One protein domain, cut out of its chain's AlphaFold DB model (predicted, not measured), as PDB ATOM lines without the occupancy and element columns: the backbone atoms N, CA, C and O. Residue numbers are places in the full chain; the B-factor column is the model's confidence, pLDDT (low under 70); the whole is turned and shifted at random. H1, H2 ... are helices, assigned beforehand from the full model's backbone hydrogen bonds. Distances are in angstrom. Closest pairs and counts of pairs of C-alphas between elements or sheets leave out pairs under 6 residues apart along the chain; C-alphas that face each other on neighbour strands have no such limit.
ATOM      1  N   LYS A  41      12.537  16.546 -21.446       87.81
ATOM      2  CA  LYS A  41      12.024  15.196 -21.270       87.81
ATOM      3  C   LYS A  41      12.118  14.480 -22.616       87.81
ATOM      4  O   LYS A  41      11.157  14.552 -23.376       87.81
ATOM      5  N   PRO A  42      13.268  13.859 -22.928       87.00
ATOM      6  CA  PRO A  42      13.400  13.088 -24.155       87.00
ATOM      7  C   PRO A  42      12.446  11.893 -24.117       87.00
ATOM      8  O   PRO A  42      12.230  11.292 -23.059       87.00
ATOM      9  N   GLU A  43      11.877  11.557 -25.269       90.25
ATOM     10  CA  GLU A  43      11.060  10.357 -25.436       90.25
ATOM     11  C   GLU A  43      11.902   9.229 -26.040       90.25
ATOM     12  O   GLU A  43      12.738   9.460 -26.913       90.25
ATOM     13  N   ASP A  44      11.666   7.984 -25.617       93.19
ATOM     14  CA  ASP A  44      12.435   6.825 -26.100       93.19
ATOM     15  C   ASP A  44      12.386   6.694 -27.633       93.19
ATOM     16  O   ASP A  44      13.342   6.236 -28.263       93.19
ATOM     17  N   ILE A  45      11.272   7.104 -28.249       94.00
ATOM     18  CA  ILE A  45      11.110   7.079 -29.700       94.00
ATOM     19  C   ILE A  45      12.015   8.096 -30.409       94.00
ATOM     20  O   ILE A  45      12.545   7.778 -31.472       94.00
ATOM     21  N   GLU A  46      12.267   9.269 -29.820       92.81
ATOM     22  CA  GLU A  46      13.165  10.280 -30.394       92.81
ATOM     23  C   GLU A  46      14.591   9.747 -30.503       92.81
ATOM     24  O   GLU A  46      15.230   9.888 -31.545       92.81
ATOM     25  N   GLU A  47      15.076   9.089 -29.448       93.31
ATOM     26  CA  GLU A  47      16.422   8.518 -29.425       93.31
ATOM     27  C   GLU A  47      16.569   7.372 -30.427       93.31
ATOM     28  O   GLU A  47      17.577   7.288 -31.128       93.31
ATOM     29  N   ARG A  48      15.540   6.531 -30.577       94.38
ATOM     30  CA  ARG A  48      15.541   5.468 -31.591       94.38
ATOM     31  C   ARG A  48      15.597   6.020 -33.011       94.38
ATOM     32  O   ARG A  48      16.374   5.518 -33.819       94.38
ATOM     33  N   LEU A  49      14.833   7.072 -33.304       94.44
ATOM     34  CA  LEU A  49      14.783   7.690 -34.633       94.44
ATOM     35  C   LEU A  49      16.101   8.364 -35.057       94.44
ATOM     36  O   LEU A  49      16.263   8.692 -36.231       94.44
ATOM     37  N   ARG A  50      17.064   8.558 -34.139       93.62
ATOM     38  CA  ARG A  50      18.413   9.033 -34.494       93.62
ATOM     39  C   ARG A  50      19.201   8.009 -35.309       93.62
ATOM     40  O   ARG A  50      19.992   8.402 -36.162       93.62
ATOM     41  N   GLU A  51      18.989   6.725 -35.036       95.31
ATOM     42  CA  GLU A  51      19.749   5.615 -35.626       95.31
ATOM     43  C   GLU A  51      18.875   4.723 -36.529       95.31
ATOM     44  O   GLU A  51      19.374   4.112 -37.474       95.31
ATOM     45  N   GLU A  52      17.565   4.653 -36.268       94.12
ATOM     46  CA  GLU A  52      16.600   3.814 -36.985       94.12
ATOM     47  C   GLU A  52      15.641   4.669 -37.823       94.12
ATOM     48  O   GLU A  52      14.883   5.478 -37.290       94.12
ATOM     49  N   LEU A  53      15.610   4.443 -39.140       92.50
ATOM     50  CA  LEU A  53      14.594   5.054 -39.995       92.50
ATOM     51  C   LEU A  53      13.291   4.240 -39.931       92.50
ATOM     52  O   LEU A  53      13.328   3.019 -40.128       92.50
ATOM     53  N   PRO A  54      12.144   4.889 -39.675       94.00
ATOM     54  CA  PRO A  54      10.856   4.223 -39.741       94.00
ATOM     55  C   PRO A  54      10.578   3.765 -41.178       94.00
ATOM     56  O   PRO A  54      11.105   4.312 -42.138       94.00
ATOM     57  N   ILE A  55       9.781   2.709 -41.335       92.62
ATOM     58  CA  ILE A  55       9.325   2.242 -42.648       92.62
ATOM     59  C   ILE A  55       7.847   1.880 -42.565       92.62
ATOM     60  O   ILE A  55       7.406   1.224 -41.618       92.62
ATOM     61  N   LEU A  56       7.072   2.295 -43.564       93.25
ATOM     62  CA  LEU A  56       5.674   1.898 -43.683       93.25
ATOM     63  C   LEU A  56       5.584   0.486 -44.269       93.25
ATOM     64  O   LEU A  56       6.110   0.209 -45.347       93.25
ATOM     65  N   VAL A  57       4.888  -0.400 -43.561       92.38
ATOM     66  CA  VAL A  57       4.612  -1.769 -44.008       92.38
ATOM     67  C   VAL A  57       3.110  -1.924 -44.178       92.38
ATOM     68  O   VAL A  57       2.338  -1.628 -43.268       92.38
ATOM     69  N   GLU A  58       2.692  -2.395 -45.350       90.12
ATOM     70  CA  GLU A  58       1.283  -2.664 -45.614       90.12
ATOM     71  C   GLU A  58       0.770  -3.791 -44.706       90.12
ATOM     72  O   GLU A  58       1.352  -4.879 -44.621       90.12
ATOM     73  N   ARG A  59      -0.347  -3.533 -44.021       88.31
ATOM     74  CA  ARG A  59      -0.985  -4.507 -43.138       88.31
ATOM     75  C   ARG A  59      -1.938  -5.396 -43.938       88.31
ATOM     76  O   ARG A  59      -3.079  -5.026 -44.185       88.31
ATOM     77  N   ASN A  60      -1.469  -6.598 -44.267       83.19
ATOM     78  CA  ASN A  60      -2.176  -7.577 -45.106       83.19
ATOM     79  C   ASN A  60      -2.821  -8.730 -44.314       83.19
ATOM     80  O   ASN A  60      -2.933  -9.851 -44.810       83.19
ATOM     81  N   ASP A  61      -3.208  -8.490 -43.058       85.50
ATOM     82  CA  ASP A  61      -3.855  -9.523 -42.245       85.50
ATOM     83  C   ASP A  61      -5.367  -9.617 -42.503       85.50
ATOM     84  O   ASP A  61      -6.000  -8.713 -43.041       85.50
ATOM     85  N   SER A  62      -5.973 -10.730 -42.087       80.75
ATOM     86  CA  SER A  62      -7.396 -11.004 -42.314       80.75
ATOM     87  C   SER A  62      -8.355 -10.093 -41.537       80.75
ATOM     88  O   SER A  62      -9.561 -10.314 -41.600       80.75
ATOM     89  N   LYS A  63      -7.853  -9.145 -40.734       81.75
ATOM     90  CA  LYS A  63      -8.660  -8.194 -39.955       81.75
ATOM     91  C   LYS A  63      -8.737  -6.826 -40.624       81.75
ATOM     92  O   LYS A  63      -9.591  -6.029 -40.241       81.75
ATOM     93  N   VAL A  64      -7.867  -6.549 -41.595       80.75
ATOM     94  CA  VAL A  64      -7.860  -5.294 -42.342       80.75
ATOM     95  C   VAL A  64      -8.377  -5.560 -43.746       80.75
ATOM     96  O   VAL A  64      -7.819  -6.346 -44.505       80.75
ATOM     97  N   HIS A  65      -9.475  -4.895 -44.090       82.12
ATOM     98  CA  HIS A  65     -10.055  -4.960 -45.423       82.12
ATOM     99  C   HIS A  65     -10.020  -3.562 -46.040       82.12
ATOM    100  O   HIS A  65     -10.629  -2.648 -45.475       82.12
ATOM    101  N   PRO A  66      -9.313  -3.367 -47.168       81.88
ATOM    102  CA  PRO A  66      -9.298  -2.080 -47.840       81.88
ATOM    103  C   PRO A  66     -10.702  -1.748 -48.351       81.88
ATOM    104  O   PRO A  66     -11.413  -2.602 -48.885       81.88
ATOM    105  N   ILE A  67     -11.098  -0.487 -48.197       84.12
ATOM    106  CA  ILE A  67     -12.334   0.031 -48.780       84.12
ATOM    107  C   ILE A  67     -11.992   0.497 -50.192       84.12
ATOM    108  O   ILE A  67     -11.395   1.556 -50.375       84.12
ATOM    109  N   ILE A  68     -12.331  -0.324 -51.183       87.38
ATOM    110  CA  ILE A  68     -12.020  -0.067 -52.592       87.38
ATOM    111  C   ILE A  68     -13.239   0.567 -53.266       87.38
ATOM    112  O   ILE A  68     -14.365   0.096 -53.105       87.38
ATOM    113  N   SER A  69     -13.008   1.639 -54.025       88.94
ATOM    114  CA  SER A  69     -14.017   2.289 -54.860       88.94
ATOM    115  C   SER A  69     -13.613   2.209 -56.327       88.94
ATOM    116  O   SER A  69     -12.477   2.525 -56.668       88.94
ATOM    117  N   ASP A  70     -14.560   1.863 -57.198       92.50
ATOM    118  CA  ASP A  70     -14.354   1.874 -58.654       92.50
ATOM    119  C   ASP A  70     -14.395   3.296 -59.249       92.50
ATOM    120  O   ASP A  70     -14.168   3.486 -60.443       92.50
ATOM    121  N   ASN A  71     -14.720   4.313 -58.439       94.12
ATOM    122  CA  ASN A  71     -14.751   5.703 -58.872       94.12
ATOM    123  C   ASN A  71     -13.322   6.284 -58.916       94.12
ATOM    124  O   ASN A  71     -12.724   6.455 -57.854       94.12
ATOM    125  N   PRO A  72     -12.803   6.709 -60.085       90.12
ATOM    126  CA  PRO A  72     -11.458   7.284 -60.191       90.12
ATOM    127  C   PRO A  72     -11.262   8.591 -59.411       90.12
ATOM    128  O   PRO A  72     -10.129   8.991 -59.168       90.12
ATOM    129  N   ALA A  73     -12.350   9.280 -59.054       92.50
ATOM    130  CA  ALA A  73     -12.316  10.506 -58.260       92.50
ATOM    131  C   ALA A  73     -12.413  10.255 -56.745       92.50
ATOM    132  O   ALA A  73     -12.432  11.213 -55.973       92.50
ATOM    133  N   ALA A  74     -12.530   8.997 -56.305       89.50
ATOM    134  CA  ALA A  74     -12.527   8.683 -54.884       89.50
ATOM    135  C   ALA A  74     -11.154   9.028 -54.272       89.50
ATOM    136  O   ALA A  74     -10.124   8.663 -54.841       89.50
ATOM    137  N   PRO A  75     -11.110   9.737 -53.132       87.94
ATOM    138  CA  PRO A  75      -9.854  10.040 -52.462       87.94
ATOM    139  C   PRO A  75      -9.242   8.780 -51.841       87.94
ATOM    140  O   PRO A  75      -9.950   7.893 -51.363       87.94
ATOM    141  N   ASN A  76      -7.913   8.748 -51.777       86.88
ATOM    142  CA  ASN A  76      -7.195   7.745 -51.000       86.88
ATOM    143  C   ASN A  76      -7.149   8.176 -49.532       86.88
ATOM    144  O   ASN A  76      -6.640   9.249 -49.205       86.88
ATOM    145  N   HIS A  77      -7.662   7.326 -48.649       90.25
ATOM    146  CA  HIS A  77      -7.579   7.511 -47.204       90.25
ATOM    147  C   HIS A  77      -6.563   6.533 -46.614       90.25
ATOM    148  O   HIS A  77      -6.555   5.356 -46.966       90.25
ATOM    149  N   LEU A  78      -5.712   7.028 -45.717       90.00
ATOM    150  CA  LEU A  78      -4.632   6.268 -45.090       90.00
ATOM    151  C   LEU A  78      -4.901   6.154 -43.588       90.00
ATOM    152  O   LEU A  78      -5.266   7.136 -42.943       90.00
ATOM    153  N   ILE A  79      -4.687   4.962 -43.035       92.38
ATOM    154  CA  ILE A  79      -4.650   4.720 -41.590       92.38
ATOM    155  C   ILE A  79      -3.270   4.152 -41.283       92.38
ATOM    156  O   ILE A  79      -2.877   3.144 -41.865       92.38
ATOM    157  N   ILE A  80      -2.541   4.809 -40.383       93.62
ATOM    158  CA  ILE A  80      -1.219   4.377 -39.928       93.62
ATOM    159  C   ILE A  80      -1.346   3.965 -38.466       93.62
ATOM    160  O   ILE A  80      -1.852   4.725 -37.643       93.62
ATOM    161  N   GLU A  81      -0.901   2.754 -38.154       92.69
ATOM    162  CA  GLU A  81      -0.851   2.226 -36.795       92.69
ATOM    163  C   GLU A  81       0.594   2.228 -36.302       92.69
ATOM    164  O   GLU A  81       1.480   1.680 -36.956       92.69
ATOM    165  N   GLY A  82       0.829   2.848 -35.149       92.88
ATOM    166  CA  GLY A  82       2.156   2.978 -34.563       92.88
ATOM    167  C   GLY A  82       2.289   4.250 -33.735       92.88
ATOM    168  O   GLY A  82       1.295   4.896 -33.398       92.88
ATOM    169  N   ASP A  83       3.532   4.593 -33.416       94.94
ATOM    170  CA  ASP A  83       3.871   5.842 -32.745       94.94
ATOM    171  C   ASP A  83       3.663   7.046 -33.684       94.94
ATOM    172  O   ASP A  83       3.974   6.982 -34.880       94.94
ATOM    173  N   ASN A  84       3.121   8.144 -33.154       94.19
ATOM    174  CA  ASN A  84       2.787   9.314 -33.963       94.19
ATOM    175  C   ASN A  84       4.036  10.048 -34.474       94.19
ATOM    176  O   ASN A  84       4.010  10.542 -35.601       94.19
ATOM    177  N   LEU A  85       5.131  10.081 -33.714       95.06
ATOM    178  CA  LEU A  85       6.364  10.744 -34.113       95.06
ATOM    179  C   LEU A  85       7.017   9.985 -35.265       95.06
ATOM    180  O   LEU A  85       7.423  10.592 -36.257       95.06
ATOM    181  N   ALA A  86       7.050   8.654 -35.180       95.50
ATOM    182  CA  ALA A  86       7.550   7.808 -36.260       95.50
ATOM    183  C   ALA A  86       6.708   7.961 -37.540       95.50
ATOM    184  O   ALA A  86       7.257   8.157 -38.625       95.50
ATOM    185  N   ALA A  87       5.375   7.942 -37.416       95.56
ATOM    186  CA  ALA A  87       4.469   8.116 -38.551       95.56
ATOM    187  C   ALA A  87       4.622   9.494 -39.218       95.56
ATOM    188  O   ALA A  87       4.696   9.592 -40.443       95.56
ATOM    189  N   LEU A  88       4.699  10.566 -38.424       95.06
ATOM    190  CA  LEU A  88       4.885  11.923 -38.942       95.06
ATOM    191  C   LEU A  88       6.267  12.112 -39.574       95.06
ATOM    192  O   LEU A  88       6.378  12.827 -40.571       95.06
ATOM    193  N   THR A  89       7.297  11.444 -39.049       94.62
ATOM    194  CA  THR A  89       8.640  11.433 -39.647       94.62
ATOM    195  C   THR A  89       8.599  10.845 -41.059       94.62
ATOM    196  O   THR A  89       9.070  11.496 -41.989       94.62
ATOM    197  N   GLU A  90       7.944   9.698 -41.262       93.75
ATOM    198  CA  GLU A  90       7.754   9.118 -42.605       93.75
ATOM    199  C   GLU A  90       6.961  10.040 -43.537       93.75
ATOM    200  O   GLU A  90       7.356  10.305 -44.678       93.75
ATOM    201  N   LEU A  91       5.838  10.576 -43.050       94.12
ATOM    202  CA  LEU A  91       4.993  11.463 -43.846       94.12
ATOM    203  C   LEU A  91       5.711  12.763 -44.223       94.12
ATOM    204  O   LEU A  91       5.424  13.317 -45.283       94.12
ATOM    205  N   SER A  92       6.678  13.228 -43.427       93.94
ATOM    206  CA  SER A  92       7.467  14.420 -43.750       93.94
ATOM    207  C   SER A  92       8.261  14.284 -45.055       93.94
ATOM    208  O   SER A  92       8.474  15.281 -45.743       93.94
ATOM    209  N   TYR A  93       8.630  13.069 -45.473       92.31
ATOM    210  CA  TYR A  93       9.354  12.865 -46.730       92.31
ATOM    211  C   TYR A  93       8.469  13.006 -47.975       92.31
ATOM    212  O   TYR A  93       8.966  13.328 -49.052       92.31
ATOM    213  N   THR A  94       7.162  12.766 -47.850       91.19
ATOM    214  CA  THR A  94       6.236  12.649 -48.994       91.19
ATOM    215  C   THR A  94       5.124  13.700 -48.999       91.19
ATOM    216  O   THR A  94       4.636  14.079 -50.062       91.19
ATOM    217  N   HIS A  95       4.739  14.206 -47.829       92.62
ATOM    218  CA  HIS A  95       3.581  15.083 -47.635       92.62
ATOM    219  C   HIS A  95       3.954  16.465 -47.075       92.62
ATOM    220  O   HIS A  95       3.070  17.227 -46.678       92.62
ATOM    221  N   ASN A  96       5.242  16.825 -47.051       93.88
ATOM    222  CA  ASN A  96       5.668  18.148 -46.598       93.88
ATOM    223  C   ASN A  96       5.013  19.261 -47.432       93.88
ATOM    224  O   ASN A  96       5.134  19.283 -48.655       93.88
ATOM    225  N   GLY A  97       4.320  20.183 -46.761       94.50
ATOM    226  CA  GLY A  97       3.574  21.271 -47.400       94.50
ATOM    227  C   GLY A  97       2.233  20.877 -48.034       94.50
ATOM    228  O   GLY A  97       1.565  21.752 -48.573       94.50
ATOM    229  N   ASN A  98       1.818  19.608 -47.943       94.25
ATOM    230  CA  ASN A  98       0.594  19.090 -48.574       94.25
ATOM    231  C   ASN A  98      -0.562  18.856 -47.579       94.25
ATOM    232  O   ASN A  98      -1.576  18.271 -47.949       94.25
ATOM    233  N   ILE A  99      -0.404  19.253 -46.311       94.56
ATOM    234  CA  ILE A  99      -1.413  19.065 -45.260       94.56
ATOM    235  C   ILE A  99      -2.119  20.393 -44.984       94.56
ATOM    236  O   ILE A  99      -1.509  21.319 -44.453       94.56
TER     237      ILE A  99
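This is residues 41 to 99 of the 108 residues of the protein "Methyltransferase" of Prevotella sp. CAG:485 (UniProt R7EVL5). The domain has little regular structure: a long open loop, residues 50 to 83, runs out from a pair of helices and returns, and residues 60 to 65 and 69 to 75 stick out free. The longer helix, H2, has the short H1 beside its first turn. The printed part has 59 residues with two named helices, H1 then H2, and no named strand; the class is all helix, with 18 residues in named elements. It is loose, with a radius of gyration of the C-alphas of 14.8 A, and spans 46 by 32 by 18 A.

H2, residues 84 to 95, measures 14.9 A from C-alpha 84 at (2.787, 9.314, -33.963) to C-alpha 95 at (3.581, 15.083, -47.635). H1, residues 44 to 49, measures 8.9 A and begins at (12.435, 6.825, -26.100).

H2 touches H1 with residues 85 to 86 alone; the closest C-alphas, of Leu 49 and Ala 86, are 7.4 A apart. They run the same way at a shallow tilt of 27 degrees. In H1 every O i to N i+4 pair is within hydrogen-bond range, in H2 6 of 8.

The C-alphas farthest apart, of Lys 41 and Asp 70, are 47.7 A apart. The link from H1 to H2 is long, 34 residues. The printed part has no cut, and no printed residue is under 70 in pLDDT.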